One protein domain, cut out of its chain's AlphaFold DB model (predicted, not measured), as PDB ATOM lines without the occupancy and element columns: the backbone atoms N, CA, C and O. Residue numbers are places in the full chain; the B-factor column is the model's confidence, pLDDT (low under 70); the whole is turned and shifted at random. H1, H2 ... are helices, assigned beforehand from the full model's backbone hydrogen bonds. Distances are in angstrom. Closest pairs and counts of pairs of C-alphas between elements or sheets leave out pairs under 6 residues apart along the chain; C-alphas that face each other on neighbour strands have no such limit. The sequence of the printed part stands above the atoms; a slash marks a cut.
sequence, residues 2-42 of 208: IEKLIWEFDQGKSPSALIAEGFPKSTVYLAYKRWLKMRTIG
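AT A GLANCE: This is residues 2 to 42 of the 208 residues of the protein "Toll/interleukin-1 receptor domain-containing protein" of Candidatus Bathyarchaeota archaeon (UniProt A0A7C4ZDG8). One long helix, H3, makes the long axis; H1 packs across its middle, and the short H2 makes a helical hairpin with H3, beside its first residues. The printed part has 41 residues with three named helices, in the order H1, H2, H3, and no named strand: all helix. It is compact, with a radius of gyration of the C-alphas of 9.6 A, and elongated, spanning 33 by 19 by 15 A.

IN THESE COORDINATES: H1, residues 2 to 10, begins at C-alpha (317.844, 354.434, 390.153) and is 12.5 A long. H2, residues 15 to 20, is 8.7 A long. H3, residues 25 to 39, is 20.6 A long and ends at C-alpha (317.731, 354.238, 405.394).

HOW THE PARTS SIT: H1 touches H3, the closest C-alphas being those of Ile 2 and Ala 31, 5.4 A, at a steep tilt of 60 degrees. H2 touches H3, closest at Ile 19 and Lys 25, C-alphas 5.8 A apart, at a shallow tilt of 29 degrees, opposite ways. In H1, H2 and H3 every O i to N i+4 pair is within hydrogen-bond range.

THE WHOLE: The farthest C-alphas, Gly 22 and Gly 42, are 32.9 A apart. Both links are tight. The printed part has no cut, and no printed residue is under 70 in pLDDT.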
ATOM      1  N   ILE A   2     317.420 354.514 388.739       94.69
ATOM      2  CA  ILE A   2     317.844 354.434 390.153       94.69
ATOM      3  C   ILE A   2     316.688 354.687 391.135       94.69
ATOM      4  O   ILE A   2     316.533 353.919 392.073       94.69
ATOM      5  N   GLU A   3     315.850 355.699 390.903       95.19
ATOM      6  CA  GLU A   3     314.684 355.982 391.761       95.19
ATOM      7  C   GLU A   3     313.674 354.832 391.785       95.19
ATOM      8  O   GLU A   3     313.215 354.444 392.854       95.19
ATOM      9  N   LYS A   4     313.409 354.214 390.623       96.50
ATOM     10  CA  LYS A   4     312.586 353.001 390.539       96.50
ATOM     11  C   LYS A   4     313.173 351.887 391.409       96.50
ATOM     12  O   LYS A   4     312.461 351.316 392.215       96.50
ATOM     13  N   LEU A   5     314.473 351.612 391.287       97.50
ATOM     14  CA  LEU A   5     315.141 350.585 392.094       97.50
ATOM     15  C   LEU A   5     315.075 350.895 393.599       97.50
ATOM     16  O   LEU A   5     314.828 349.997 394.391       97.50
ATOM     17  N   ILE A   6     315.254 352.162 393.990       96.88
ATOM     18  CA  ILE A   6     315.100 352.618 395.381       96.88
ATOM     19  C   ILE A   6     313.694 352.305 395.899       96.88
ATOM     20  O   ILE A   6     313.566 351.757 396.992       96.88
ATOM     21  N   TRP A   7     312.664 352.598 395.105       96.38
ATOM     22  CA  TRP A   7     311.281 352.287 395.457       96.38
ATOM     23  C   TRP A   7     311.044 350.776 395.611       96.38
ATOM     24  O   TRP A   7     310.428 350.355 396.584       96.38
ATOM     25  N   GLU A   8     311.596 349.940 394.726       97.44
ATOM     26  CA  GLU A   8     311.498 348.473 394.842       97.44
ATOM     27  C   GLU A   8     312.164 347.940 396.127       97.44
ATOM     28  O   GLU A   8     311.640 347.029 396.772       97.44
ATOM     29  N   PHE A   9     313.299 348.520 396.540       95.56
ATOM     30  CA  PHE A   9     313.932 348.174 397.818       95.56
ATOM     31  C   PHE A   9     313.071 348.574 399.021       95.56
ATOM     32  O   PHE A   9     313.027 347.837 400.006       95.56
ATOM     33  N   ASP A  10     312.352 349.699 398.947       94.38
ATOM     34  CA  ASP A  10     311.386 350.092 399.981       94.38
ATOM     35  C   ASP A  10     310.214 349.106 400.090       94.38
ATOM     36  O   ASP A  10     309.710 348.884 401.189       94.38
ATOM     37  N   GLN A  11     309.841 348.448 398.987       94.88
ATOM     38  CA  GLN A  11     308.869 347.346 398.988       94.88
ATOM     39  C   GLN A  11     309.462 346.011 399.480       94.88
ATOM     40  O   GLN A  11     308.776 344.992 399.513       94.88
ATOM     41  N   GLY A  12     310.739 345.987 399.874       91.00
ATOM     42  CA  GLY A  12     311.394 344.818 400.458       91.00
ATOM     43  C   GLY A  12     312.032 343.858 399.453       91.00
ATOM     44  O   GLY A  12     312.544 342.815 399.879       91.00
ATOM     45  N   LYS A  13     312.067 344.188 398.153       93.12
ATOM     46  CA  LYS A  13     312.799 343.376 397.170       93.12
ATOM     47  C   LYS A  13     314.298 343.372 397.469       93.12
ATOM     48  O   LYS A  13     314.868 344.372 397.903       93.12
ATOM     49  N   SER A  14     314.954 342.239 397.225       91.00
ATOM     50  CA  SER A  14     316.412 342.140 397.319       91.00
ATOM     51  C   SER A  14     317.092 342.574 396.016       91.00
ATOM     52  O   SER A  14     316.527 342.388 394.933       91.00
ATOM     53  N   PRO A  15     318.341 343.070 396.081       92.62
ATOM     54  CA  PRO A  15     319.220 343.191 394.922       92.62
ATOM     55  C   PRO A  15     319.225 341.947 394.031       92.62
ATOM     56  O   PRO A  15     319.069 342.063 392.817       92.62
ATOM     57  N   SER A  16     319.333 340.755 394.626       89.44
ATOM     58  CA  SER A  16     319.307 339.490 393.877       89.44
ATOM     59  C   SER A  16     318.014 339.292 393.072       89.44
ATOM     60  O   SER A  16     318.079 338.852 391.927       89.44
ATOM     61  N   ALA A  17     316.850 339.643 393.634       91.62
ATOM     62  CA  ALA A  17     315.568 339.531 392.935       91.62
ATOM     63  C   ALA A  17     315.489 340.488 391.737       91.62
ATOM     64  O   ALA A  17     315.134 340.076 390.639       91.62
ATOM     65  N   LEU A  18     315.914 341.743 391.912       94.38
ATOM     66  CA  LEU A  18     315.918 342.728 390.826       94.38
ATOM     67  C   LEU A  18     316.899 342.350 389.706       94.38
ATOM     68  O   LEU A  18     316.621 342.564 388.532       94.38
ATOM     69  N   ILE A  19     318.036 341.739 390.036       93.50
ATOM     70  CA  ILE A  19     318.958 341.227 389.012       93.50
ATOM     71  C   ILE A  19     318.306 340.093 388.212       93.50
ATOM     72  O   ILE A  19     318.415 340.078 386.989       93.50
ATOM     73  N   ALA A  20     317.590 339.182 388.881       91.56
ATOM     74  CA  ALA A  20     316.849 338.109 388.216       91.56
ATOM     75  C   ALA A  20     315.700 338.635 387.329       91.56
ATOM     76  O   ALA A  20     315.397 338.033 386.305       91.56
ATOM     77  N   GLU A  21     315.115 339.786 387.672       95.06
ATOM     78  CA  GLU A  21     314.131 340.509 386.847       95.06
ATOM     79  C   GLU A  21     314.758 341.231 385.630       95.06
ATOM     80  O   GLU A  21     314.051 341.880 384.859       95.06
ATOM     81  N   GLY A  22     316.078 341.130 385.434       95.25
ATOM     82  CA  GLY A  22     316.787 341.660 384.265       95.25
ATOM     83  C   GLY A  22     317.414 343.042 384.462       95.25
ATOM     84  O   GLY A  22     317.962 343.607 383.512       95.25
ATOM     85  N   PHE A  23     317.384 343.610 385.672       96.19
ATOM     86  CA  PHE A  23     318.081 344.869 385.932       96.19
ATOM     87  C   PHE A  23     319.612 344.666 385.951       96.19
ATOM     88  O   PHE A  23     320.103 343.707 386.554       96.19
ATOM     89  N   PRO A  24     320.412 345.586 385.369       96.31
ATOM     90  CA  PRO A  24     321.867 345.456 385.373       96.31
ATOM     91  C   PRO A  24     322.444 345.425 386.793       96.31
ATOM     92  O   PRO A  24     322.205 346.342 387.585       96.31
ATOM     93  N   LYS A  25     323.270 344.412 387.099       92.25
ATOM     94  CA  LYS A  25     323.871 344.201 388.432       92.25
ATOM     95  C   LYS A  25     324.555 345.457 388.982       92.25
ATOM     96  O   LYS A  25     324.329 345.823 390.133       92.25
ATOM     97  N   SER A  26     325.347 346.152 388.167       93.81
ATOM     98  CA  SER A  26     326.032 347.391 388.566       93.81
ATOM     99  C   SER A  26     325.053 348.485 389.008       93.81
ATOM    100  O   SER A  26     325.241 349.097 390.060       93.81
ATOM    101  N   THR A  27     323.974 348.691 388.251       96.62
ATOM    102  CA  THR A  27     322.937 349.686 388.550       96.62
ATOM    103  C   THR A  27     322.148 349.321 389.804       96.62
ATOM    104  O   THR A  27     321.895 350.196 390.636       96.62
ATOM    105  N   VAL A  28     321.811 348.037 389.983       95.81
ATOM    106  CA  VAL A  28     321.129 347.530 391.184       95.81
ATOM    107  C   VAL A  28     321.969 347.795 392.430       95.81
ATOM    108  O   VAL A  28     321.469 348.405 393.372       95.81
ATOM    109  N   TYR A  29     323.253 347.427 392.437       94.00
ATOM    110  CA  TYR A  29     324.111 347.648 393.609       94.00
ATOM    111  C   TYR A  29     324.456 349.121 393.841       94.00
ATOM    112  O   TYR A  29     324.613 349.538 394.990       94.00
ATOM    113  N   LEU A  30     324.530 349.945 392.790       95.75
ATOM    114  CA  LEU A  30     324.651 351.395 392.951       95.75
ATOM    115  C   LEU A  30     323.415 351.979 393.650       95.75
ATOM    116  O   LEU A  30     323.556 352.744 394.608       95.75
ATOM    117  N   ALA A  31     322.214 351.606 393.198       97.19
ATOM    118  CA  ALA A  31     320.963 352.019 393.826       97.19
ATOM    119  C   ALA A  31     320.854 351.483 395.260       97.19
ATOM    120  O   ALA A  31     320.489 352.234 396.160       97.19
ATOM    121  N   TYR A  32     321.244 350.228 395.490       96.06
ATOM    122  CA  TYR A  32     321.171 349.584 396.798       96.06
ATOM    123  C   TYR A  32     322.075 350.263 397.826       96.06
ATOM    124  O   TYR A  32     321.627 350.571 398.924       96.06
ATOM    125  N   LYS A  33     323.319 350.603 397.460       95.56
ATOM    126  CA  LYS A  33     324.220 351.358 398.348       95.56
ATOM    127  C   LYS A  33     323.660 352.736 398.706       95.56
ATOM    128  O   LYS A  33     323.776 353.164 399.851       95.56
ATOM    129  N   ARG A  34     323.029 353.430 397.750       96.75
ATOM    130  CA  ARG A  34     322.346 354.711 398.016       96.75
ATOM    131  C   ARG A  34     321.154 354.520 398.952       96.75
ATOM    132  O   ARG A  34     321.007 355.285 399.900       96.75
ATOM    133  N   TRP A  35     320.341 353.498 398.703       96.75
ATOM    134  CA  TRP A  35     319.191 353.147 399.531       96.75
ATOM    135  C   TRP A  35     319.604 352.818 400.969       96.75
ATOM    136  O   TRP A  35     319.060 353.415 401.897       96.75
ATOM    137  N   LEU A  36     320.621 351.966 401.149       95.75
ATOM    138  CA  LEU A  36     321.198 351.647 402.456       95.75
ATOM    139  C   LEU A  36     321.592 352.924 403.183       95.75
ATOM    140  O   LEU A  36     321.043 353.197 404.246       95.75
ATOM    141  N   LYS A  37     322.436 353.756 402.560       95.50
ATOM    142  CA  LYS A  37     322.898 355.009 403.155       95.50
ATOM    143  C   LYS A  37     321.731 355.873 403.630       95.50
ATOM    144  O   LYS A  37     321.758 356.331 404.763       95.50
ATOM    145  N   MET A  38     320.696 356.062 402.808       94.88
ATOM    146  CA  MET A  38     319.521 356.864 403.177       94.88
ATOM    147  C   MET A  38     318.721 356.265 404.342       94.88
ATOM    148  O   MET A  38     318.255 357.002 405.206       94.88
ATOM    149  N   ARG A  39     318.544 354.939 404.379       92.75
ATOM    150  CA  ARG A  39     317.731 354.238 405.394       92.75
ATOM    151  C   ARG A  39     318.473 353.970 406.697       92.75
ATOM    152  O   ARG A  39     317.858 353.540 407.675       92.75
ATOM    153  N   THR A  40     319.778 354.210 406.717       93.00
ATOM    154  CA  THR A  40     320.615 354.039 407.902       93.00
ATOM    155  C   THR A  40     321.070 355.353 408.524       93.00
ATOM    156  O   THR A  40     321.748 355.321 409.549       93.00
ATOM    157  N   ILE A  41     320.693 356.503 407.950       92.31
ATOM    158  CA  ILE A  41     320.922 357.818 408.566       92.31
ATOM    159  C   ILE A  41     320.265 357.854 409.950       92.31
ATOM    160  O   ILE A  41     319.110 357.467 410.114       92.31
ATOM    161  N   GLY A  42     321.022 358.315 410.947       89.31
ATOM    162  CA  GLY A  42     320.557 358.458 412.328       89.31
ATOM    163  C   GLY A  42     320.509 357.157 413.133       89.31
ATOM    164  O   GLY A  42     320.234 357.203 414.330       89.31
TER     165      GLY A  42